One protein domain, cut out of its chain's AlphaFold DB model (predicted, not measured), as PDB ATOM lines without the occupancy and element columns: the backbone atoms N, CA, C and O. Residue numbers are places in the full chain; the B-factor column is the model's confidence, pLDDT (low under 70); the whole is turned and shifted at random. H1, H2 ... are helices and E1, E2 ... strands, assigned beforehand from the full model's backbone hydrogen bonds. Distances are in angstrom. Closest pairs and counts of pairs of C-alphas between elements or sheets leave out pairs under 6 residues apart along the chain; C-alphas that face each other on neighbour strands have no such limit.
ATOM      1  N   ALA A   3     139.844 165.102  93.099       72.12
ATOM      2  CA  ALA A   3     141.015 164.268  92.827       72.12
ATOM      3  C   ALA A   3     142.323 165.058  92.639       72.12
ATOM      4  O   ALA A   3     143.363 164.631  93.119       72.12
ATOM      5  N   GLN A   4     142.277 166.231  91.994       73.19
ATOM      6  CA  GLN A   4     143.462 167.083  91.830       73.19
ATOM      7  C   GLN A   4     143.923 167.659  93.172       73.19
ATOM      8  O   GLN A   4     145.116 167.730  93.423       73.19
ATOM      9  N   ARG A   5     142.981 168.034  94.046       78.19
ATOM     10  CA  ARG A   5     143.312 168.524  95.388       78.19
ATOM     11  C   ARG A   5     143.973 167.424  96.224       78.19
ATOM     12  O   ARG A   5     144.992 167.690  96.840       78.19
ATOM     13  N   ILE A   6     143.427 166.204  96.189       77.94
ATOM     14  CA  ILE A   6     144.027 165.039  96.859       77.94
ATOM     15  C   ILE A   6     145.427 164.774  96.298       77.94
ATOM     16  O   ILE A   6     146.361 164.592  97.068       77.94
ATOM     17  N   ALA A   7     145.592 164.804  94.970       76.50
ATOM     18  CA  ALA A   7     146.898 164.655  94.338       76.50
ATOM     19  C   ALA A   7     147.895 165.698  94.861       76.50
ATOM     20  O   ALA A   7     148.965 165.331  95.327       76.50
ATOM     21  N   ASP A   8     147.528 166.982  94.848       75.62
ATOM     22  CA  ASP A   8     148.398 168.072  95.300       75.62
ATOM     23  C   ASP A   8     148.741 167.970  96.801       75.62
ATOM     24  O   ASP A   8     149.844 168.343  97.201       75.62
ATOM     25  N   GLU A   9     147.815 167.475  97.630       80.44
ATOM     26  CA  GLU A   9     148.030 167.235  99.062       80.44
ATOM     27  C   GLU A   9     148.980 166.050  99.305       80.44
ATOM     28  O   GLU A   9     149.906 166.188 100.102       80.44
ATOM     29  N   LEU A  10     148.840 164.932  98.577       80.69
ATOM     30  CA  LEU A  10     149.698 163.740  98.721       80.69
ATOM     31  C   LEU A  10     151.196 164.051  98.570       80.69
ATOM     32  O   LEU A  10     152.018 163.451  99.261       80.69
ATOM     33  N   TYR A  11     151.550 165.009  97.707       72.56
ATOM     34  CA  TYR A  11     152.936 165.447  97.487       72.56
ATOM     35  C   TYR A  11     153.487 166.386  98.571       72.56
ATOM     36  O   TYR A  11     154.684 166.672  98.573       72.56
ATOM     37  N   ARG A  12     152.636 166.907  99.461       78.81
ATOM     38  CA  ARG A  12     153.032 167.812 100.555       78.81
ATOM     39  C   ARG A  12     153.149 167.105 101.900       78.81
ATOM     40  O   ARG A  12     153.676 167.694 102.837       78.81
ATOM     41  N   VAL A  13     152.632 165.883 101.998       82.56
ATOM     42  CA  VAL A  13     152.707 165.062 103.205       82.56
ATOM     43  C   VAL A  13     154.097 164.433 103.301       82.56
ATOM     44  O   VAL A  13     154.596 163.865 102.330       82.56
ATOM     45  N   GLU A  14     154.717 164.527 104.476       81.06
ATOM     46  CA  GLU A  14     155.912 163.749 104.799       81.06
ATOM     47  C   GLU A  14     155.496 162.332 105.199       81.06
ATOM     48  O   GLU A  14     154.725 162.138 106.139       81.06
ATOM     49  N   TRP A  15     155.988 161.340 104.457       85.38
ATOM     50  CA  TRP A  15     155.659 159.933 104.664       85.38
ATOM     51  C   TRP A  15     156.784 159.214 105.399       85.38
ATOM     52  O   TRP A  15     157.954 159.334 105.032       85.38
ATOM     53  N   GLU A  16     156.419 158.409 106.393       87.06
ATOM     54  CA  GLU A  16     157.330 157.445 107.001       87.06
ATOM     55  C   GLU A  16     157.316 156.140 106.197       87.06
ATOM     56  O   GLU A  16     156.259 155.593 105.873       87.06
ATOM     57  N   LEU A  17     158.503 155.656 105.834       87.88
ATOM     58  CA  LEU A  17     158.667 154.458 105.020       87.88
ATOM     59  C   LEU A  17     158.691 153.202 105.899       87.88
ATOM     60  O   LEU A  17     159.369 153.203 106.931       87.88
ATOM     61  N   PRO A  18     158.059 152.092 105.471       88.81
ATOM     62  CA  PRO A  18     158.253 150.810 106.132       88.81
ATOM     63  C   PRO A  18     159.726 150.378 106.077       88.81
ATOM     64  O   PRO A  18     160.471 150.743 105.161       88.81
ATOM     65  N   ALA A  19     160.145 149.565 107.048       87.56
ATOM     66  CA  ALA A  19     161.529 149.118 107.161       87.56
ATOM     67  C   ALA A  19     162.053 148.490 105.851       87.56
ATOM     68  O   ALA A  19     161.378 147.689 105.209       87.56
ATOM     69  N   GLY A  20     163.275 148.863 105.461       89.94
ATOM     70  CA  GLY A  20     163.947 148.368 104.254       89.94
ATOM     71  C   GLY A  20     163.638 149.150 102.968       89.94
ATOM     72  O   GLY A  20     164.464 149.144 102.049       89.94
ATOM     73  N   PHE A  21     162.519 149.880 102.907       93.62
ATOM     74  CA  PHE A  21     162.218 150.778 101.789       93.62
ATOM     75  C   PHE A  21     162.986 152.100 101.903       93.62
ATOM     76  O   PHE A  21     163.321 152.564 102.990       93.62
ATOM     77  N   GLN A  22     163.317 152.684 100.752       93.12
ATOM     78  CA  GLN A  22     164.210 153.844 100.629       93.12
ATOM     79  C   GLN A  22     163.563 155.010  99.879       93.12
ATOM     80  O   GLN A  22     163.960 156.155 100.076       93.12
ATOM     81  N   GLU A  23     162.588 154.728  99.018       93.81
ATOM     82  CA  GLU A  23     161.887 155.729  98.215       93.81
ATOM     83  C   GLU A  23     160.385 155.405  98.188       93.81
ATOM     84  O   GLU A  23     160.002 154.230  98.151       93.81
ATOM     85  N   ILE A  24     159.556 156.454  98.174       93.88
ATOM     86  CA  ILE A  24     158.111 156.397  97.922       93.88
ATOM     87  C   ILE A  24     157.754 157.354  96.786       93.88
ATOM     88  O   ILE A  24     158.268 158.472  96.725       93.88
ATOM     89  N   ALA A  25     156.865 156.927  95.894       92.19
ATOM     90  CA  ALA A  25     156.302 157.764  94.844       92.19
ATOM     91  C   ALA A  25     154.798 157.511  94.693       92.19
ATOM     92  O   ALA A  25     154.312 156.410  94.944       92.19
ATOM     93  N   PHE A  26     154.064 158.535  94.258       91.75
ATOM     94  CA  PHE A  26     152.616 158.475  94.062       91.75
ATOM     95  C   PHE A  26     152.261 158.768  92.612       91.75
ATOM     96  O   PHE A  26     152.736 159.746  92.034       91.75
ATOM     97  N   TYR A  27     151.357 157.976  92.050       90.56
ATOM     98  CA  TYR A  27     150.862 158.161  90.692       90.56
ATOM     99  C   TYR A  27     149.341 158.161  90.671       90.56
ATOM    100  O   TYR A  27     148.697 157.418  91.408       90.56
ATOM    101  N   LEU A  28     148.771 158.969  89.778       88.50
ATOM    102  CA  LEU A  28     147.339 159.024  89.526       88.50
ATOM    103  C   LEU A  28     147.046 158.810  88.034       88.50
ATOM    104  O   LEU A  28     146.787 159.780  87.308       88.50
ATOM    105  N   PRO A  29     147.092 157.553  87.543       85.75
ATOM    106  CA  PRO A  29     146.587 157.217  86.215       85.75
ATOM    107  C   PRO A  29     145.175 157.787  86.029       85.75
ATOM    108  O   PRO A  29     144.321 157.649  86.904       85.75
ATOM    109  N   GLY A  30     144.948 158.491  84.919       80.50
ATOM    110  CA  GLY A  30     143.739 159.306  84.720       80.50
ATOM    111  C   GLY A  30     143.986 160.812  84.780       80.50
ATOM    112  O   GLY A  30     143.279 161.577  84.125       80.50
ATOM    113  N   ILE A  31     145.039 161.253  85.471       80.62
ATOM    114  CA  ILE A  31     145.470 162.652  85.511       80.62
ATOM    115  C   ILE A  31     146.804 162.773  84.776       80.62
ATOM    116  O   ILE A  31     147.827 162.275  85.234       80.62
ATOM    117  N   LYS A  32     146.817 163.467  83.627       75.69
ATOM    118  CA  LYS A  32     147.996 163.547  82.737       75.69
ATOM    119  C   LYS A  32     149.299 163.943  83.442       75.69
ATOM    120  O   LYS A  32     150.350 163.447  83.054       75.69
ATOM    121  N   ALA A  33     149.233 164.830  84.434       76.94
ATOM    122  CA  ALA A  33     150.406 165.311  85.166       76.94
ATOM    123  C   ALA A  33     151.041 164.251  86.086       76.94
ATOM    124  O   ALA A  33     152.222 164.358  86.391       76.94
ATOM    125  N   PHE A  34     150.281 163.230  86.490       78.38
ATOM    126  CA  PHE A  34     150.692 162.215  87.467       78.38
ATOM    127  C   PHE A  34     150.585 160.802  86.895       78.38
ATOM    128  O   PHE A  34     150.346 159.841  87.627       78.38
ATOM    129  N   ASN A  35     150.702 160.668  85.574       83.56
ATOM    130  CA  ASN A  35     150.561 159.373  84.933       83.56
ATOM    131  C   ASN A  35     151.647 158.405  85.420       83.56
ATOM    132  O   ASN A  35     152.807 158.788  85.571       83.56
ATOM    133  N   TRP A  36     151.277 157.144  85.612       91.12
ATOM    134  CA  TRP A  36     152.237 156.107  85.958       91.12
ATOM    135  C   TRP A  36     152.917 155.573  84.698       91.12
ATOM    136  O   TRP A  36     152.252 155.259  83.707       91.12
ATOM    137  N   ILE A  37     154.244 155.471  84.736       90.06
ATOM    138  CA  ILE A  37     155.043 154.832  83.692       90.06
ATOM    139  C   ILE A  37     155.845 153.723  84.376       90.06
ATOM    140  O   ILE A  37     156.706 154.040  85.198       90.06
ATOM    141  N   PRO A  38     155.575 152.442  84.074       92.19
ATOM    142  CA  PRO A  38     156.309 151.341  84.682       92.19
ATOM    143  C   PRO A  38     157.799 151.415  84.303       92.19
ATOM    144  O   PRO A  38     158.130 151.778  83.165       92.19
ATOM    145  N   PRO A  39     158.714 151.089  85.234       94.25
ATOM    146  CA  PRO A  39     160.142 151.126  84.959       94.25
ATOM    147  C   PRO A  39     160.548 150.019  83.980       94.25
ATOM    148  O   PRO A  39     159.901 148.976  83.882       94.25
ATOM    149  N   ALA A  40     161.676 150.221  83.294       96.44
ATOM    150  CA  ALA A  40     162.340 149.133  82.585       96.44
ATOM    151  C   ALA A  40     162.929 148.139  83.602       96.44
ATOM    152  O   ALA A  40     163.752 148.532  84.434       96.44
ATOM    153  N   SER A  41     162.527 146.869  83.541       97.56
ATOM    154  CA  SER A  41     162.865 145.862  84.556       97.56
ATOM    155  C   SER A  41     163.498 144.594  83.988       97.56
ATOM    156  O   SER A  41     163.343 144.250  82.817       97.56
ATOM    157  N   LEU A  42     164.221 143.873  84.843       98.19
ATOM    158  CA  LEU A  42     164.713 142.528  84.555       98.19
ATOM    159  C   LEU A  42     163.575 141.511  84.654       98.19
ATOM    160  O   LEU A  42     163.403 140.676  83.768       98.19
ATOM    161  N   ARG A  43     162.798 141.600  85.736       98.25
ATOM    162  CA  ARG A  43     161.666 140.718  86.024       98.25
ATOM    163  C   ARG A  43     160.474 141.529  86.495       98.25
ATOM    164  O   ARG A  43     160.646 142.576  87.121       98.25
ATOM    165  N   MET A  44     159.280 141.036  86.188       98.38
ATOM    166  CA  MET A  44     158.017 141.640  86.599       98.38
ATOM    167  C   MET A  44     157.026 140.573  87.057       98.38
ATOM    168  O   MET A  44     156.934 139.522  86.426       98.38
ATOM    169  N   ALA A  45     156.244 140.869  88.091       98.25
ATOM    170  CA  ALA A  45     155.049 140.107  88.443       98.25
ATOM    171  C   ALA A  45     153.841 141.043  88.570       98.25
ATOM    172  O   ALA A  45     153.981 142.192  88.992       98.25
ATOM    173  N   VAL A  46     152.660 140.562  88.184       98.31
ATOM    174  CA  VAL A  46     151.411 141.331  88.212       98.31
ATOM    175  C   VAL A  46     150.379 140.572  89.032       98.31
ATOM    176  O   VAL A  46     150.099 139.414  88.754       98.31
ATOM    177  N   ILE A  47     149.788 141.250  90.009       97.44
ATOM    178  CA  ILE A  47     148.651 140.778  90.796       97.44
ATOM    179  C   ILE A  47     147.501 141.725  90.487       97.44
ATOM    180  O   ILE A  47     147.586 142.918  90.774       97.44
ATOM    181  N   SER A  48     146.441 141.234  89.855       96.12
ATOM    182  CA  SER A  48     145.277 142.063  89.541       96.12
ATOM    183  C   SER A  48     144.045 141.196  89.342       96.12
ATOM    184  O   SER A  48     144.099 140.263  88.547       96.12
ATOM    185  N   PRO A  49     142.896 141.510  89.959       91.81
ATOM    186  CA  PRO A  49     141.701 140.685  89.822       91.81
ATOM    187  C   PRO A  49     141.047 140.791  88.449       91.81
ATOM    188  O   PRO A  49     140.361 139.871  88.020       91.81
ATOM    189  N   PHE A  50     141.278 141.903  87.752       91.94
ATOM    190  CA  PHE A  50     140.783 142.128  86.403       91.94
ATOM    191  C   PHE A  50     141.932 142.519  85.487       91.94
ATOM    192  O   PHE A  50     142.766 143.359  85.837       91.94
ATOM    193  N   CYS A  51     141.949 141.930  84.298       93.56
ATOM    194  CA  CYS A  51     143.031 142.075  83.338       93.56
ATOM    195  C   CYS A  51     142.474 142.328  81.932       93.56
ATOM    196  O   CYS A  51     141.375 141.893  81.597       93.56
ATOM    197  N   SER A  52     143.235 143.026  81.090       94.44
ATOM    198  CA  SER A  52     142.930 143.148  79.658       94.44
ATOM    199  C   SER A  52     144.183 142.945  78.817       94.44
ATOM    200  O   SER A  52     145.239 143.468  79.181       94.44
ATOM    201  N   ASP A  53     144.048 142.278  77.666       96.06
ATOM    202  CA  ASP A  53     145.175 141.931  76.789       96.06
ATOM    203  C   ASP A  53     146.091 143.122  76.490       96.06
ATOM    204  O   ASP A  53     147.307 143.040  76.607       96.06
ATOM    205  N   GLU A  54     145.525 144.259  76.096       95.25
ATOM    206  CA  GLU A  54     146.297 145.431  75.668       95.25
ATOM    207  C   GLU A  54     147.065 146.130  76.800       95.25
ATOM    208  O   GLU A  54     148.042 146.834  76.519       95.25
ATOM    209  N   ALA A  55     146.618 145.977  78.049       94.88
ATOM    210  CA  ALA A  55     147.288 146.525  79.222       94.88
ATOM    211  C   ALA A  55     148.445 145.615  79.649       94.88
ATOM    212  O   ALA A  55     149.566 146.094  79.804       94.88
ATOM    213  N   LEU A  56     148.198 144.304  79.733       97.56
ATOM    214  CA  LEU A  56     149.237 143.318  80.039       97.56
ATOM    215  C   LEU A  56     150.332 143.304  78.972       97.56
ATOM    216  O   LEU A  56     151.507 143.373  79.312       97.56
ATOM    217  N   ASN A  57     149.970 143.321  77.687       96.69
ATOM    218  CA  ASN A  57     150.954 143.380  76.607       96.69
ATOM    219  C   ASN A  57     151.842 144.628  76.709       96.69
ATOM    220  O   ASN A  57     153.036 144.533  76.451       96.69
ATOM    221  N   ALA A  58     151.292 145.780  77.111       95.12
ATOM    222  CA  ALA A  58     152.080 146.996  77.311       95.12
ATOM    223  C   ALA A  58     153.063 146.869  78.488       95.12
ATOM    224  O   ALA A  58     154.203 147.303  78.357       95.12
ATOM    225  N   LEU A  59     152.647 146.242  79.594       96.62
ATOM    226  CA  LEU A  59     153.516 145.958  80.743       96.62
ATOM    227  C   LEU A  59     154.632 144.968  80.384       96.62
ATOM    228  O   LEU A  59     155.786 145.179  80.736       96.62
ATOM    229  N   VAL A  60     154.326 143.915  79.621       97.38
ATOM    230  CA  VAL A  60     155.342 142.942  79.183       97.38
ATOM    231  C   VAL A  60     156.438 143.611  78.343       97.38
ATOM    232  O   VAL A  60     157.599 143.233  78.458       97.38
ATOM    233  N   GLN A  61     156.119 144.647  77.556       96.50
ATOM    234  CA  GLN A  61     157.136 145.381  76.787       96.50
ATOM    235  C   GLN A  61     158.126 146.179  77.653       96.50
ATOM    236  O   GLN A  61     159.137 146.643  77.126       96.50
ATOM    237  N   THR A  62     157.864 146.371  78.950       96.31
ATOM    238  CA  THR A  62     158.770 147.109  79.846       96.31
ATOM    239  C   THR A  62     159.687 146.203  80.656       96.31
ATOM    240  O   THR A  62     160.532 146.704  81.390       96.31
ATOM    241  N   THR A  63     159.582 144.881  80.518       97.94
ATOM    242  CA  THR A  63     160.407 143.924  81.263       97.94
ATOM    243  C   THR A  63     161.155 142.976  80.330       97.94
ATOM    244  O   THR A  63     160.672 142.642  79.251       97.94
ATOM    245  N   GLN A  64     162.330 142.498  80.742       97.75
ATOM    246  CA  GLN A  64     163.020 141.417  80.026       97.75
ATOM    247  C   GLN A  64     162.309 140.075  80.215       97.75
ATOM    248  O   GLN A  64     162.331 139.230  79.321       97.75
ATOM    249  N   ARG A  65     161.673 139.880  81.376       97.81
ATOM    250  CA  ARG A  65     160.910 138.677  81.700       97.81
ATOM    251  C   ARG A  65     159.668 139.024  82.514       97.81
ATOM    252  O   ARG A  65     159.756 139.700  83.538       97.81
ATOM    253  N   ALA A  66     158.511 138.550  82.068       97.81
ATOM    254  CA  ALA A  66     157.297 138.551  82.871       97.81
ATOM    255  C   ALA A  66     157.225 137.210  83.616       97.81
ATOM    256  O   ALA A  66     157.096 136.144  83.011       97.81
ATOM    257  N   GLU A  67     157.420 137.253  84.930       97.62
ATOM    258  CA  GLU A  67     157.538 136.061  85.764       97.62
ATOM    259  C   GLU A  67     156.158 135.477  86.057       97.62
ATOM    260  O   GLU A  67     155.892 134.339  85.691       97.62
ATOM    261  N   ALA A  68     155.262 136.270  86.646       97.56
ATOM    262  CA  ALA A  68     153.984 135.767  87.128       97.56
ATOM    263  C   ALA A  68     152.822 136.727  86.856       97.56
ATOM    264  O   ALA A  68     152.973 137.950  86.951       97.56
ATOM    265  N   LEU A  69     151.659 136.152  86.560       98.06
ATOM    266  CA  LEU A  69     150.366 136.824  86.540       98.06
ATOM    267  C   LEU A  69     149.422 136.121  87.519       98.06
ATOM    268  O   LEU A  69     149.017 134.986  87.283       98.06
ATOM    269  N   ILE A  70     149.048 136.811  88.593       97.06
ATOM    270  CA  ILE A  70     148.091 136.328  89.584       97.06
ATOM    271  C   ILE A  70     146.782 137.086  89.386       97.06
ATOM    272  O   ILE A  70     146.735 138.318  89.487       97.06
ATOM    273  N   SER A  71     145.719 136.365  89.049       95.31
ATOM    274  CA  SER A  71     144.414 136.958  88.753       95.31
ATOM    275  C   SER A  71     143.286 135.986  89.088       95.31
ATOM    276  O   SER A  71     143.529 134.871  89.539       95.31
ATOM    277  N   ARG A  72     142.039 136.415  88.890       91.50
ATOM    278  CA  ARG A  72     140.881 135.537  89.069       91.50
ATOM    279  C   ARG A  72     140.804 134.530  87.912       91.50
ATOM    280  O   ARG A  72     141.126 134.925  86.783       91.50
ATOM    281  N   PRO A  73     140.357 133.281  88.134       90.00
ATOM    282  CA  PRO A  73     140.283 132.268  87.080       90.00
ATOM    283  C   PRO A  73     139.553 132.754  85.823       90.00
ATOM    284  O   PRO A  73     140.066 132.637  84.712       90.00
ATOM    285  N   GLU A  74     138.399 133.400  85.976       86.00
ATOM    286  CA  GLU A  74     137.609 133.930  84.865       86.00
ATOM    287  C   GLU A  74     138.282 135.111  84.148       86.00
ATOM    288  O   GLU A  74     138.128 135.273  82.934       86.00
ATOM    289  N   ALA A  75     139.069 135.918  84.867       89.50
ATOM    290  CA  ALA A  75     139.835 137.007  84.275       89.50
ATOM    291  C   ALA A  75     141.007 136.465  83.446       89.50
ATOM    292  O   ALA A  75     141.247 136.968  82.350       89.50
ATOM    293  N   LEU A  76     141.688 135.414  83.919       92.94
ATOM    294  CA  LEU A  76     142.716 134.703  83.153       92.94
ATOM    295  C   LEU A  76     142.116 134.011  81.924       92.94
ATOM    296  O   LEU A  76     142.671 134.113  80.830       92.94
ATOM    297  N   ALA A  77     140.959 133.366  82.077       89.81
ATOM    298  CA  ALA A  77     140.240 132.691  80.996       89.81
ATOM    299  C   ALA A  77     139.888 133.624  79.835       89.81
ATOM    300  O   ALA A  77     139.969 133.239  78.668       89.81
ATOM    301  N   ALA A  78     139.495 134.858  80.163       88.56
ATOM    302  CA  ALA A  78     139.103 135.868  79.192       88.56
ATOM    303  C   ALA A  78     140.285 136.416  78.370       88.56
ATOM    304  O   ALA A  78     140.062 137.043  77.331       88.56
ATOM    305  N   LEU A  79     141.532 136.196  78.807       92.56
ATOM    306  CA  LEU A  79     142.729 136.630  78.088       92.56
ATOM    307  C   LEU A  79     143.046 135.713  76.905       92.56
ATOM    308  O   LEU A  79     142.926 134.481  76.964       92.56
ATOM    309  N   LYS A  80     143.579 136.313  75.838       94.25
ATOM    310  CA  LYS A  80     144.090 135.553  74.694       94.25
ATOM    311  C   LYS A  80     145.220 134.618  75.147       94.25
ATOM    312  O   LYS A  80     146.040 135.030  75.971       94.25
ATOM    313  N   PRO A  81     145.339 133.407  74.564       93.94
ATOM    314  CA  PRO A  81     146.427 132.480  74.883       93.94
ATOM    315  C   PRO A  81     147.813 133.131  74.803       93.94
ATOM    316  O   PRO A  81     148.569 133.066  75.762       93.94
ATOM    317  N   ALA A  82     148.082 133.897  73.740       95.50
ATOM    318  CA  ALA A  82     149.357 134.595  73.560       95.50
ATOM    319  C   ALA A  82     149.680 135.611  74.677       95.50
ATOM    320  O   ALA A  82     150.846 135.826  74.989       95.50
ATOM    321  N   THR A  83     148.663 136.236  75.286       96.50
ATOM    322  CA  THR A  83     148.859 137.149  76.424       96.50
ATOM    323  C   THR A  83     149.249 136.368  77.679       96.50
ATOM    324  O   THR A  83     150.105 136.823  78.431       96.50
ATOM    325  N   ARG A  84     148.646 135.193  77.909       95.44
ATOM    326  CA  ARG A  84     148.972 134.321  79.051       95.44
ATOM    327  C   ARG A  84     150.356 133.694  78.909       95.44
ATOM    328  O   ARG A  84     151.138 133.735  79.846       95.44
ATOM    329  N   GLU A  85     150.679 133.204  77.716       95.62
ATOM    330  CA  GLU A  85     151.977 132.605  77.375       95.62
ATOM    331  C   GLU A  85     153.148 133.599  77.451       95.62
ATOM    332  O   GLU A  85     154.307 133.190  77.494       95.62
ATOM    333  N   ALA A  86     152.871 134.907  77.478       97.19
ATOM    334  CA  ALA A  86     153.893 135.925  77.695       97.19
ATOM    335  C   ALA A  86     154.433 135.937  79.139       97.19
ATOM    336  O   ALA A  86     155.518 136.474  79.371       97.19
ATOM    337  N   PHE A  87     153.698 135.361  80.094       97.88
ATOM    338  CA  PHE A  87     154.120 135.186  81.481       97.88
ATOM    339  C   PHE A  87     154.678 133.776  81.686       97.88
ATOM    340  O   PHE A  87     154.177 132.814  81.109       97.88
ATOM    341  N   THR A  88     155.704 133.638  82.533       96.81
ATOM    342  CA  THR A  88     156.254 132.310  82.865       96.81
ATOM    343  C   THR A  88     155.210 131.462  83.599       96.81
ATOM    344  O   THR A  88     155.112 130.265  83.345       96.81
ATOM    345  N   GLN A  89     154.425 132.083  84.481       95.38
ATOM    346  CA  GLN A  89     153.403 131.420  85.285       95.38
ATOM    347  C   GLN A  89     152.137 132.281  85.375       95.38
ATOM    348  O   GLN A  89     152.207 133.502  85.524       95.38
ATOM    349  N   CYS A  90     150.973 131.640  85.288       96.69
ATOM    350  CA  CYS A  90     149.684 132.245  85.612       96.69
ATOM    351  C   CYS A  90     149.067 131.452  86.763       96.69
ATOM    352  O   CYS A  90     148.998 130.229  86.667       96.69
ATOM    353  N   SER A  91     148.601 132.131  87.807       95.19
ATOM    354  CA  SER A  91     148.053 131.484  89.005       95.19
ATOM    355  C   SER A  91     146.828 132.233  89.530       95.19
ATOM    356  O   SER A  91     146.613 133.405  89.207       95.19
ATOM    357  N   HIS A  92     146.033 131.568  90.357       92.69
ATOM    358  CA  HIS A  92     144.949 132.172  91.133       92.69
ATOM    359  C   HIS A  92     145.085 131.799  92.612       92.69
ATOM    360  O   HIS A  92     145.926 130.970  92.960       92.69
ATOM    361  N   LEU A  93     144.309 132.448  93.482       90.75
ATOM    362  CA  LEU A  93     144.248 132.055  94.889       90.75
ATOM    363  C   LEU A  93     143.511 130.718  95.027       90.75
ATOM    364  O   LEU A  93     142.553 130.477  94.297       90.75
ATOM    365  N   ASP A  94     143.972 129.869  95.940       84.88
ATOM    366  CA  ASP A  94     143.266 128.654  96.349       84.88
ATOM    367  C   ASP A  94     141.907 129.029  96.962       84.88
ATOM    368  O   ASP A  94     141.840 129.944  97.784       84.88
ATOM    369  N   ASP A  95     140.839 128.315  96.596       74.81
ATOM    370  CA  ASP A  95     139.480 128.538  97.106       74.81
ATOM    371  C   ASP A  95     139.430 128.508  98.649       74.81
ATOM    372  O   ASP A  95     138.657 129.241  99.266       74.81
ATOM    373  N   ALA A  96     140.285 127.704  99.301       69.69
ATOM    374  CA  ALA A  96     140.395 127.650 100.763       69.69
ATOM    375  C   ALA A  96     141.016 128.918 101.378       69.69
ATOM    376  O   ALA A  96     140.837 129.177 102.566       69.69
ATOM    377  N   ALA A  97     141.736 129.713 100.585       63.38
ATOM    378  CA  ALA A  97     142.248 131.022 100.976       63.38
ATOM    379  C   ALA A  97     141.237 132.156 100.713       63.38
ATOM    380  O   ALA A  97     141.491 133.299 101.097       63.38
ATOM    381  N   GLU A  98     140.103 131.869 100.057       59.66
ATOM    382  CA  GLU A  98     139.055 132.852  99.750       59.66
ATOM    383  C   GLU A  98     137.967 132.953 100.836       59.66
ATOM    384  O   GLU A  98     137.163 133.888 100.800       59.66
ATOM    385  N   THR A  99     137.937 132.029 101.804       53.28
ATOM    386  CA  THR A  99     136.979 132.034 102.920       53.28
ATOM    387  C   THR A  99     137.544 132.741 104.149       53.28
ATOM    388  O   THR A  99     138.605 132.372 104.646       53.28
ATOM    389  N   ASP A 100     136.814 133.741 104.648       46.41
ATOM    390  CA  ASP A 100     137.108 134.439 105.902       46.41
ATOM    391  C   ASP A 100     136.926 133.468 107.084       46.41
ATOM    392  O   ASP A 100     135.815 133.018 107.384       46.41
ATOM    393  N   ASP A 101     138.035 133.085 107.711       41.66
ATOM    394  CA  ASP A 101     138.069 132.237 108.901       41.66
ATOM    395  C   ASP A 101     137.581 133.049 110.124       41.66
ATOM    396  O   ASP A 101     138.374 133.647 110.850       41.66
ATOM    397  N   GLY A 102     136.268 133.031 110.393       38.50
ATOM    398  CA  GLY A 102     135.732 133.179 111.755       38.50
ATOM    399  C   GLY A 102     134.761 134.337 112.050       38.50
ATOM    400  O   GLY A 102     135.138 135.501 112.050       38.50
ATOM    401  N   GLU A 103     133.555 133.933 112.480       38.22
ATOM    402  CA  GLU A 103     132.560 134.658 113.305       38.22
ATOM    403  C   GLU A 103     131.704 135.754 112.628       38.22
ATOM    404  O   GLU A 103     131.961 136.943 112.758       38.22
ATOM    405  N   ASP A 104     130.611 135.368 111.954       33.50
ATOM    406  CA  ASP A 104     129.262 135.349 112.558       33.50
ATOM    407  C   ASP A 104     128.211 134.868 111.537       33.50
ATOM    408  O   ASP A 104     128.015 135.435 110.459       33.50
ATOM    409  N   THR A 105     127.498 133.802 111.895       45.62
ATOM    410  CA  THR A 105     126.258 133.381 111.239       45.62
ATOM    411  C   THR A 105     125.118 134.260 111.741       45.62
ATOM    412  O   THR A 105     124.679 134.080 112.870       45.62
ATOM    413  N   ASP A 106     124.660 135.206 110.921       36.62
ATOM    414  CA  ASP A 106     123.243 135.418 110.583       36.62
ATOM    415  C   ASP A 106     123.060 136.753 109.829       36.62
ATOM    416  O   ASP A 106     123.358 137.833 110.329       36.62
ATOM    417  N   ALA A 107     122.502 136.647 108.616       41.00
ATOM    418  CA  ALA A 107     122.000 137.719 107.747       41.00
ATOM    419  C   ALA A 107     123.011 138.771 107.225       41.00
ATOM    420  O   ALA A 107     123.088 139.852 107.783       41.00
ATOM    421  N   VAL A 108     123.677 138.503 106.082       38.69
ATOM    422  CA  VAL A 108     123.590 139.234 104.778       38.69
ATOM    423  C   VAL A 108     124.398 138.441 103.719       38.69
ATOM    424  O   VAL A 108     125.525 138.779 103.364       38.69
ATOM    425  N   ASP A 109     123.789 137.399 103.156       39.78
ATOM    426  CA  ASP A 109     124.438 136.385 102.296       39.78
ATOM    427  C   ASP A 109     124.768 136.833 100.846       39.78
ATOM    428  O   ASP A 109     125.116 136.030  99.989       39.78
ATOM    429  N   MET A 110     124.663 138.130 100.530       35.44
ATOM    430  CA  MET A 110     125.002 138.669  99.194       35.44
ATOM    431  C   MET A 110     126.179 139.648  99.209       35.44
ATOM    432  O   MET A 110     126.811 139.848  98.175       35.44
ATOM    433  N   ALA A 111     126.474 140.280 100.349       36.62
ATOM    434  CA  ALA A 111     127.612 141.193 100.473       36.62
ATOM    435  C   ALA A 111     128.914 140.428 100.751       36.62
ATOM    436  O   ALA A 111     129.943 140.770 100.174       36.62
ATOM    437  N   ALA A 112     128.843 139.352 101.546       35.91
ATOM    438  CA  ALA A 112     129.970 138.456 101.802       35.91
ATOM    439  C   ALA A 112     130.440 137.753 100.512       35.91
ATOM    440  O   ALA A 112     131.617 137.815 100.185       35.91
ATOM    441  N   SER A 113     129.516 137.238  99.688       39.78
ATOM    442  CA  SER A 113     129.829 136.628  98.377       39.78
ATOM    443  C   SER A 113     130.450 137.593  97.347       39.78
ATOM    444  O   SER A 113     130.990 137.142  96.339       39.78
ATOM    445  N   LEU A 114     130.354 138.914  97.550       39.62
ATOM    446  CA  LEU A 114     130.958 139.930  96.673       39.62
ATOM    447  C   LEU A 114     132.364 140.362  97.128       39.62
ATOM    448  O   LEU A 114     133.046 141.051  96.366       39.62
ATOM    449  N   ALA A 115     132.765 139.995  98.349       42.44
ATOM    450  CA  ALA A 115     134.057 140.319  98.953       42.44
ATOM    451  C   ALA A 115     135.034 139.127  98.969       42.44
ATOM    452  O   ALA A 115     136.173 139.278  99.410       42.44
ATOM    453  N   THR A 116     134.598 137.958  98.495       54.06
ATOM    454  CA  THR A 116     135.421 136.755  98.356       54.06
ATOM    455  C   THR A 116     136.241 136.789  97.067       54.06
ATOM    456  O   THR A 116     135.734 137.151  95.998       54.06
ATOM    457  N   GLY A 117     137.497 136.360  97.169       69.69
ATOM    458  CA  GLY A 117     138.428 136.217  96.054       69.69
ATOM    459  C   GLY A 117     139.494 137.307  95.973       69.69
ATOM    460  O   GLY A 117     139.572 138.228  96.788       69.69
ATOM    461  N   LEU A 118     140.381 137.199  94.980       84.50
ATOM    462  CA  LEU A 118     141.477 138.154  94.812       84.50
ATOM    463  C   LEU A 118     140.931 139.581  94.615       84.50
ATOM    464  O   LEU A 118     140.180 139.845  93.680       84.50
ATOM    465  N   HIS A 119     141.379 140.527  95.445       88.00
ATOM    466  CA  HIS A 119     141.081 141.961  95.296       88.00
ATOM    467  C   HIS A 119     142.329 142.850  95.241       88.00
ATOM    468  O   HIS A 119     142.232 144.019  94.842       88.00
ATOM    469  N   ALA A 120     143.497 142.317  95.600       88.69
ATOM    470  CA  ALA A 120     144.755 143.049  95.587       88.69
ATOM    471  C   ALA A 120     145.129 143.495  94.166       88.69
ATOM    472  O   ALA A 120     144.954 142.745  93.206       88.69
ATOM    473  N   LYS A 121     145.662 144.715  94.032       95.56
ATOM    474  CA  LYS A 121     146.312 145.169  92.798       95.56
ATOM    475  C   LYS A 121     147.729 145.594  93.122       95.56
ATOM    476  O   LYS A 121     147.933 146.579  93.835       95.56
ATOM    477  N   ALA A 122     148.685 144.832  92.616       97.00
ATOM    478  CA  ALA A 122     150.096 145.070  92.833       97.00
ATOM    479  C   ALA A 122     150.908 144.725  91.583       97.00
ATOM    480  O   ALA A 122     150.587 143.800  90.839       97.00
ATOM    481  N   TYR A 123     151.984 145.467  91.371       98.12
ATOM    482  CA  TYR A 123     152.935 145.287  90.290       98.12
ATOM    483  C   TYR A 123     154.324 145.299  90.908       98.12
ATOM    484  O   TYR A 123     154.699 146.256  91.585       98.12
ATOM    485  N   LEU A 124     155.075 144.227  90.694       97.94
ATOM    486  CA  LEU A 124     156.436 144.097  91.183       97.94
ATOM    487  C   LEU A 124     157.401 144.224  90.020       97.94
ATOM    488  O   LEU A 124     157.204 143.570  88.997       97.94
ATOM    489  N   PHE A 125     158.460 145.007  90.202       98.31
ATOM    490  CA  PHE A 125     159.542 145.131  89.231       98.31
ATOM    491  C   PHE A 125     160.891 144.946  89.915       98.31
ATOM    492  O   PHE A 125     161.191 145.612  90.905       98.31
ATOM    493  N   GLU A 126     161.729 144.083  89.353       98.31
ATOM    494  CA  GLU A 126     163.126 143.940  89.760       98.31
ATOM    495  C   GLU A 126     164.007 144.708  88.773       98.31
ATOM    496  O   GLU A 126     164.037 144.397  87.578       98.31
ATOM    497  N   THR A 127     164.716 145.730  89.250       97.38
ATOM    498  CA  THR A 127     165.597 146.570  88.425       97.38
ATOM    499  C   THR A 127     167.047 146.452  88.881       97.38
ATOM    500  O   THR A 127     167.341 146.119  90.032       97.38
ATOM    501  N   GLN A 128     167.979 146.723  87.966       94.56
ATOM    502  CA  GLN A 128     169.405 146.716  88.269       94.56
ATOM    503  C   GLN A 128     170.060 148.012  87.807       94.56
ATOM    504  O   GLN A 128     170.075 148.337  86.623       94.56
ATOM    505  N   TYR A 129     170.661 148.708  88.770       83.94
ATOM    506  CA  TYR A 129     171.636 149.770  88.524       83.94
ATOM    507  C   TYR A 129     172.988 149.310  89.091       83.94
ATOM    508  O   TYR A 129     173.616 148.405  88.551       83.94
ATOM    509  N   TYR A 130     173.404 149.858  90.236       87.88
ATOM    510  CA  TYR A 130     174.584 149.398  90.989       87.88
ATOM    511  C   TYR A 130     174.287 148.219  91.929       87.88
ATOM    512  O   TYR A 130     175.192 147.580  92.459       87.88
ATOM    513  N   SER A 131     173.012 147.958  92.197       93.06
ATOM    514  CA  SER A 131     172.498 146.867  93.028       93.06
ATOM    515  C   SER A 131     171.130 146.453  92.491       93.06
ATOM    516  O   SER A 131     170.569 147.164  91.650       93.06
ATOM    517  N   LEU A 132     170.615 145.321  92.968       96.50
ATOM    518  CA  LEU A 132     169.256 144.879  92.677       96.50
ATOM    519  C   LEU A 132     168.253 145.609  93.575       96.50
ATOM    520  O   LEU A 132     168.447 145.694  94.793       96.50
ATOM    521  N   TYR A 133     167.198 146.128  92.959       97.44
ATOM    522  CA  TYR A 133     166.101 146.822  93.621       97.44
ATOM    523  C   TYR A 133     164.780 146.142  93.300       97.44
ATOM    524  O   TYR A 133     164.566 145.714  92.167       97.44
ATOM    525  N   THR A 134     163.894 146.126  94.287       97.56
ATOM    526  CA  THR A 134     162.504 145.710  94.130       97.56
ATOM    527  C   THR A 134     161.632 146.951  94.240       97.56
ATOM    528  O   THR A 134     161.751 147.729  95.190       97.56
ATOM    529  N   HIS A 135     160.782 147.145  93.241       97.69
ATOM    530  CA  HIS A 135     159.754 148.172  93.204       97.69
ATOM    531  C   HIS A 135     158.415 147.479  93.443       97.69
ATOM    532  O   HIS A 135     158.016 146.635  92.640       97.69
ATOM    533  N   LEU A 136     157.740 147.817  94.537       97.06
ATOM    534  CA  LEU A 136     156.389 147.369  94.844       97.06
ATOM    535  C   LEU A 136     155.431 148.516  94.542       97.06
ATOM    536  O   LEU A 136     155.381 149.495  95.282       97.06
ATOM    537  N   VAL A 137     154.676 148.396  93.456       97.56
ATOM    538  CA  VAL A 137     153.629 149.353  93.099       97.56
ATOM    539  C   VAL A 137     152.284 148.755  93.472       97.56
ATOM    540  O   VAL A 137     151.959 147.667  93.016       97.56
ATOM    541  N   MET A 138     151.484 149.443  94.274       95.62
ATOM    542  CA  MET A 138     150.186 148.952  94.746       95.62
ATOM    543  C   MET A 138     149.149 150.070  94.789       95.62
ATOM    544  O   MET A 138     149.495 151.243  94.919       95.62
ATOM    545  N   GLY A 139     147.868 149.723  94.673       92.56
ATOM    546  CA  GLY A 139     146.788 150.705  94.777       92.56
ATOM    547  C   GLY A 139     145.477 150.247  94.150       92.56
ATOM    548  O   GLY A 139     145.133 149.069  94.202       92.56
ATOM    549  N   SER A 140     144.720 151.181  93.569       91.00
ATOM    550  CA  SER A 140     143.376 150.910  93.035       91.00
ATOM    551  C   SER A 140     143.360 150.464  91.566       91.00
ATOM    552  O   SER A 140     142.382 149.859  91.116       91.00
ATOM    553  N   ALA A 141     144.456 150.679  90.829       93.19
ATOM    554  CA  ALA A 141     144.506 150.412  89.396       93.19
ATOM    555  C   ALA A 141     144.621 148.911  89.077       93.19
ATOM    556  O   ALA A 141     145.667 148.295  89.284       93.19
ATOM    557  N   ASN A 142     143.570 148.338  88.487       94.38
ATOM    558  CA  ASN A 142     143.634 147.016  87.849       94.38
ATOM    559  C   ASN A 142     144.523 147.040  86.594       94.38
ATOM    560  O   ASN A 142     144.631 148.075  85.934       94.38
ATOM    561  N   ALA A 143     145.039 145.880  86.180       95.06
ATOM    562  CA  ALA A 143     145.805 145.678  84.946       95.06
ATOM    563  C   ALA A 143     144.914 145.726  83.684       95.06
ATOM    564  O   ALA A 143     144.880 144.813  82.857       95.06
ATOM    565  N   THR A 144     144.151 146.810  83.539       93.25
ATOM    566  CA  THR A 144     143.142 147.012  82.495       93.25
ATOM    567  C   THR A 144     143.395 148.289  81.708       93.25
ATOM    568  O   THR A 144     143.968 149.256  82.210       93.25
ATOM    569  N   ASN A 145     142.889 148.339  80.477       88.81
ATOM    570  CA  ASN A 145     142.959 149.533  79.639       88.81
ATOM    571  C   ASN A 145     142.328 150.769  80.290       88.81
ATOM    572  O   ASN A 145     142.874 151.862  80.163       88.81
ATOM    573  N   ALA A 146     141.190 150.608  80.972       85.88
ATOM    574  CA  ALA A 146     140.469 151.718  81.596       85.88
ATOM    575  C   ALA A 146     141.298 152.405  82.692       85.88
ATOM    576  O   ALA A 146     141.309 153.637  82.755       85.88
ATOM    577  N   ALA A 147     142.010 151.604  83.490       86.00
ATOM    578  CA  ALA A 147     142.839 152.066  84.596       86.00
ATOM    579  C   ALA A 147     144.224 152.560  84.139       86.00
ATOM    580  O   ALA A 147     144.653 153.630  84.552       86.00
ATOM    581  N   LEU A 148     144.917 151.823  83.258       87.06
ATOM    582  CA  LEU A 148     146.332 152.093  82.954       87.06
ATOM    583  C   LEU A 148     146.589 152.896  81.669       87.06
ATOM    584  O   LEU A 148     147.665 153.470  81.528       87.06
ATOM    585  N   LYS A 149     145.658 152.922  80.702       80.69
ATOM    586  CA  LYS A 149     145.939 153.471  79.353       80.69
ATOM    587  C   LYS A 149     144.969 154.550  78.896       80.69
ATOM    588  O   LYS A 149     145.383 155.555  78.329       80.69
ATOM    589  N   ALA A 150     143.674 154.337  79.098       78.56
ATOM    590  CA  ALA A 150     142.626 155.170  78.520       78.56
ATOM    591  C   ALA A 150     142.337 156.442  79.331       78.56
ATOM    592  O   ALA A 150     141.508 157.239  78.898       78.56
ATOM    593  N   ALA A 151     142.972 156.612  80.501       76.81
ATOM    594  CA  ALA A 151     142.677 157.685  81.456       76.81
ATOM    595  C   ALA A 151     141.166 157.820  81.744       76.81
ATOM    596  O   ALA A 151     140.646 158.921  81.918       76.81
ATOM    597  N   ARG A 152     140.447 156.686  81.718       77.81
ATOM    598  CA  ARG A 152     138.992 156.635  81.907       77.81
ATOM    599  C   ARG A 152     138.642 156.619  83.391       77.81
ATOM    600  O   ARG A 152     137.659 157.239  83.783       77.81
ATOM    601  N   ASN A 153     139.452 155.924  84.183       82.12
ATOM    602  CA  ASN A 153     139.376 155.952  85.633       82.12
ATOM    603  C   ASN A 153     140.400 156.944  86.186       82.12
ATOM    604  O   ASN A 153     141.437 157.174  85.565       82.12
ATOM    605  N   ILE A 154     140.101 157.495  87.361       85.19
ATOM    606  CA  ILE A 154     141.093 158.153  88.209       85.19
ATOM    607  C   ILE A 154     141.486 157.126  89.263       85.19
ATOM    608  O   ILE A 154     140.654 156.744  90.082       85.19
ATOM    609  N   GLU A 155     142.728 156.670  89.204       90.31
ATOM    610  CA  GLU A 155     143.280 155.676  90.119       90.31
ATOM    611  C   GLU A 155     144.331 156.320  91.027       90.31
ATOM    612  O   GLU A 155     144.837 157.402  90.728       90.31
ATOM    613  N   LEU A 156     144.688 155.641  92.117       91.19
ATOM    614  CA  LEU A 156     145.843 155.983  92.942       91.19
ATOM    615  C   LEU A 156     146.771 154.773  93.023       91.19
ATOM    616  O   LEU A 156     146.328 153.661  93.316       91.19
ATOM    617  N   LEU A 157     148.054 155.005  92.774       93.56
ATOM    618  CA  LEU A 157     149.128 154.036  92.938       93.56
ATOM    619  C   LEU A 157     150.209 154.620  93.842       93.56
ATOM    620  O   LEU A 157     150.559 155.795  93.724       93.56
ATOM    621  N   VAL A 158     150.757 153.769  94.699       94.56
ATOM    622  CA  VAL A 158     151.922 154.047  95.533       94.56
ATOM    623  C   VAL A 158     153.017 153.080  95.125       94.56
ATOM    624  O   VAL A 158     152.785 151.875  95.064       94.56
ATOM    625  N   GLU A 159     154.198 153.602  94.841       96.56
ATOM    626  CA  GLU A 159     155.401 152.820  94.601       96.56
ATOM    627  C   GLU A 159     156.321 152.933  95.804       96.56
ATOM    628  O   GLU A 159     156.712 154.033  96.185       96.56
ATOM    629  N   LEU A 160     156.685 151.785  96.364       96.62
ATOM    630  CA  LEU A 160     157.721 151.656  97.372       96.62
ATOM    631  C   LEU A 160     158.919 150.947  96.751       96.62
ATOM    632  O   LEU A 160     158.785 149.875  96.159       96.62
ATOM    633  N   LYS A 161     160.107 151.526  96.901       96.44
ATOM    634  CA  LYS A 161     161.337 150.972  96.329       96.44
ATOM    635  C   LYS A 161     162.386 150.752  97.406       96.44
ATOM    636  O   LYS A 161     162.660 151.630  98.223       96.44
ATOM    637  N   GLY A 162     162.996 149.574  97.385       96.25
ATOM    638  CA  GLY A 162     164.051 149.174  98.313       96.25
ATOM    639  C   GLY A 162     165.030 148.211  97.652       96.25
ATOM    640  O   GLY A 162     164.799 147.712  96.550       96.25
ATOM    641  N   ARG A 163     166.167 147.962  98.303       96.44
ATOM    642  CA  ARG A 163     167.142 146.987  97.795       96.44
ATOM    643  C   ARG A 163     166.595 145.585  98.000       96.44
ATOM    644  O   ARG A 163     166.157 145.258  99.096       96.44
ATOM    645  N   GLN A 164     166.725 144.726  96.996       95.25
ATOM    646  CA  GLN A 164     166.147 143.378  97.039       95.25
ATOM    647  C   GLN A 164     166.624 142.552  98.246       95.25
ATOM    648  O   GLN A 164     165.860 141.792  98.823       95.25
ATOM    649  N   ARG A 165     167.877 142.727  98.683       94.06
ATOM    650  CA  ARG A 165     168.416 142.049  99.878       94.06
ATOM    651  C   ARG A 165     167.761 142.481 101.201       94.06
ATOM    652  O   ARG A 165     167.883 141.759 102.180       94.06
ATOM    653  N   ASP A 166     167.166 143.673 101.231       93.62
ATOM    654  CA  ASP A 166     166.619 144.298 102.436       93.62
ATOM    655  C   ASP A 166     165.089 144.091 102.507       93.62
ATOM    656  O   ASP A 166     164.547 144.004 103.603       93.62
ATOM    657  N   ILE A 167     164.400 143.972 101.357       93.44
ATOM    658  CA  ILE A 167     162.927 143.837 101.276       93.44
ATOM    659  C   ILE A 167     162.422 142.576 100.553       93.44
ATOM    660  O   ILE A 167     161.217 142.370 100.448       93.44
ATOM    661  N   GLY A 168     163.317 141.735 100.037       94.38
ATOM    662  CA  GLY A 168     162.957 140.587  99.203       94.38
ATOM    663  C   GLY A 168     162.661 140.955  97.745       94.38
ATOM    664  O   GLY A 168     162.657 142.123  97.347       94.38
ATOM    665  N   GLY A 169     162.471 139.926  96.919       95.12
ATOM    666  CA  GLY A 169     162.114 140.054  95.502       95.12
ATOM    667  C   GLY A 169     160.844 139.290  95.141       95.12
ATOM    668  O   GLY A 169     160.108 138.836  96.017       95.12
ATOM    669  N   ILE A 170     160.620 139.105  93.841       96.50
ATOM    670  CA  ILE A 170     159.474 138.355  93.308       96.50
ATOM    671  C   ILE A 170     159.460 136.929  93.872       96.50
ATOM    672  O   ILE A 170     158.418 136.463  94.321       96.50
ATOM    673  N   ASP A 171     160.620 136.269  93.934       95.06
ATOM    674  CA  ASP A 171     160.729 134.897  94.454       95.06
ATOM    675  C   ASP A 171     160.431 134.807  95.954       95.06
ATOM    676  O   ASP A 171     159.917 133.798  96.426       95.06
ATOM    677  N   THR A 172     160.747 135.856  96.716       93.31
ATOM    678  CA  THR A 172     160.421 135.921  98.145       93.31
ATOM    679  C   THR A 172     158.915 136.082  98.333       93.31
ATOM    680  O   THR A 172     158.318 135.367  99.129       93.31
ATOM    681  N   LEU A 173     158.295 136.986  97.566       90.44
ATOM    682  CA  LEU A 173     156.870 137.294  97.680       90.44
ATOM    683  C   LEU A 173     155.975 136.150  97.183       90.44
ATOM    684  O   LEU A 173     154.946 135.877  97.792       90.44
ATOM    685  N   LEU A 174     156.359 135.484  96.092       91.94
ATOM    686  CA  LEU A 174     155.609 134.368  95.499       91.94
ATOM    687  C   LEU A 174     156.084 132.992  95.992       91.94
ATOM    688  O   LEU A 174     155.505 131.972  95.631       91.94
ATOM    689  N   GLY A 175     157.145 132.950  96.797       90.00
ATOM    690  CA  GLY A 175     157.663 131.728  97.397       90.00
ATOM    691  C   GLY A 175     156.857 131.278  98.616       90.00
ATOM    692  O   GLY A 175     155.867 131.895  99.006       90.00
ATOM    693  N   LYS A 176     157.324 130.199  99.256       85.19
ATOM    694  CA  LYS A 176     156.666 129.586 100.426       85.19
ATOM    695  C   LYS A 176     156.570 130.499 101.648       85.19
ATOM    696  O   LYS A 176     155.630 130.384 102.412       85.19
ATOM    697  N   GLU A 177     157.555 131.374 101.841       81.75
ATOM    698  CA  GLU A 177     157.539 132.359 102.935       81.75
ATOM    699  C   GLU A 177     156.619 133.558 102.632       81.75
ATOM    700  O   GLU A 177     156.381 134.385 103.509       81.75
ATOM    701  N   GLY A 178     156.131 133.662 101.392       87.19
ATOM    702  CA  GLY A 178     155.173 134.663 100.940       87.19
ATOM    703  C   GLY A 178     153.805 134.041 100.667       87.19
ATOM    704  O   GLY A 178     153.304 133.240 101.448       87.19
ATOM    705  N   MET A 179     153.182 134.407  99.545       88.31
ATOM    706  CA  MET A 179     151.836 133.930  99.199       88.31
ATOM    707  C   MET A 179     151.811 132.587  98.458       88.31
ATOM    708  O   MET A 179     150.738 132.129  98.085       88.31
ATOM    709  N   GLY A 180     152.966 131.957  98.220       89.25
ATOM    710  CA  GLY A 180     153.076 130.786  97.347       89.25
ATOM    711  C   GLY A 180     152.252 129.573  97.786       89.25
ATOM    712  O   GLY A 180     151.818 128.813  96.931       89.25
ATOM    713  N   GLU A 181     151.998 129.394  99.088       90.62
ATOM    714  CA  GLU A 181     151.156 128.293  99.594       90.62
ATOM    715  C   GLU A 181     149.665 128.473  99.279       90.62
ATOM    716  O   GLU A 181     148.915 127.504  99.324       90.62
ATOM    717  N   TYR A 182     149.252 129.690  98.918       90.25
ATOM    718  CA  TYR A 182     147.876 130.030  98.562       90.25
ATOM    719  C   TYR A 182     147.675 130.165  97.052       90.25
ATOM    720  O   TYR A 182     146.608 130.597  96.631       90.25
ATOM    721  N   LEU A 183     148.694 129.878  96.236       92.38
ATOM    722  CA  LEU A 183     148.620 130.016  94.785       92.38
ATOM    723  C   LEU A 183     148.466 128.657  94.110       92.38
ATOM    724  O   LEU A 183     149.268 127.747  94.321       92.38
ATOM    725  N   VAL A 184     147.475 128.566  93.230       93.12
ATOM    726  CA  VAL A 184     147.217 127.410  92.371       93.12
ATOM    727  C   VAL A 184     147.507 127.789  90.924       93.12
ATOM    728  O   VAL A 184     147.159 128.883  90.469       93.12
ATOM    729  N   ASP A 185     148.181 126.898  90.197       93.81
ATOM    730  CA  ASP A 185     148.478 127.097  88.781       93.81
ATOM    731  C   ASP A 185     147.197 127.124  87.950       93.81
ATOM    732  O   ASP A 185     146.326 126.267  88.066       93.81
ATOM    733  N   PHE A 186     147.094 128.123  87.077       92.75
ATOM    734  CA  PHE A 186     145.924 128.292  86.235       92.75
ATOM    735  C   PHE A 186     145.983 127.390  85.001       92.75
ATOM    736  O   PHE A 186     146.833 127.572  84.118       92.75
TER     737      PHE A 186
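AT A GLANCE: This is residues 3 to 186 of the 420 residues of an uncharacterized protein of Cronobacter sakazakii 701 (UniProt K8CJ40). One twisted sheet of eight strands runs through the domain, with short helices on both of its faces: H3 on one, H6 and H7 on the other. H2 reaches the sheet with its residues 56 to 60 alone, H1 lies out by the edge strand E1, and residues 101 to 111 stick out from the body as a free loop. The printed part has 184 residues, with seven named helices and eight named strands in the order H1 E1 E2 H2 E3 H3 H4 E4 E5 E6 H5 E7 H6 H7 E8; the sheet is mixed, ordered E1 E7 E6 E5 E2 E3 E4 E8. The class is mixed, helices and strands, and the whole is compact, with a radius of gyration of the C-alphas of 17.2 A and spans of 49 by 38 by 34 A.

IN THESE COORDINATES: The sheet's strands, from edge to edge, are E1, residues 21 to 27, 17.5 A long; E7, residues 157 to 163, 19.9 A; E6, residues 132 to 139, 23.3 A; E5, residues 122 to 128, 19.9 A; E2, residues 41 to 47, 16.3 A; E3, residues 63 to 70, 16.7 A; E4, residues 87 to 93, 16.9 A; and E8, residues 183 to 185. E3 bends by 52 degrees at residue 67. The helices are H1, residues 3 to 10, and H2, residues 53 to 60, each 10.5 A long, and the shorter H3, residues 73 to 77; H4, residues 81 to 84; H5, residues 145 to 148; H6, residues 164 to 167; and H7, residues 170 to 174. H1 begins at C-alpha 3 (141.015, 164.268, 92.827), E6 begins at C-alpha 132 (169.256, 144.879, 92.677), and E8 ends at C-alpha 185 (148.478, 127.097, 88.781).

HOW THE PARTS SIT: E5 is antiparallel to E2, with N 42 and O 126 2.8 A apart, and to E6, with N 123 and O 137 2.7 A apart; E5 and E6 form a hairpin. E7 is antiparallel to E6, with N 136 and O 160 at 2.8 A, and to the edge strand E1, with N 25 and O 159 at 2.9 A. E3 is parallel to E2, with N 67 and O 44 at 2.8 A, and to E4, with N 91 and O 69 at 2.9 A. E4 pairs with E3 over residues 87 to 91 and, staggered, with the antiparallel edge strand E8 over residues 91 to 93, where N 92 and O 184 are 2.9 A apart. E2, H2, E3 and E3, H3 H4, E4 are strand-helix-strand units, two parallel neighbour strands with helices between, and both crossovers are right-handed. H7 is over E2 at a height over the sheet of 7.9 A, its closest C-alphas being those of Ile 170 and Ala 45, 6.8 A apart. H6, on the same face, is over none of the strands. H3 is on the opposite face, only just over E4 with 3 of its C-alphas, at a height of 9.3 A. H2 only grazes the sheet. It only just touches H4, at Asp 53 and Thr 83, C-alphas 6.0 A apart, and only just touches H5, at Ala 55 and Asn 145, 5.3 A, with 3 pairs within 8 A each; H4 and H5 are not on the sheet. H1 only grazes the sheet with residues 7 to 10 and touches no helix. In H1, H2, H3 and H7 every O i to N i+4 pair is within hydrogen-bond range; H4, H5 and H6 are too short for one.

THE WHOLE: The C-alphas farthest apart, those of Asp 106 and Tyr 130, are 56.7 A apart. Without residues 101 to 111, which stand free, the body spans 42 by 37 by 35 A. The printed part has no cut. The long links are E1 to E2, of 13 residues, and E4 to E5, of 28. The mean pLDDT of the printed part is 85.6, and residues 96 to 117 are under 70.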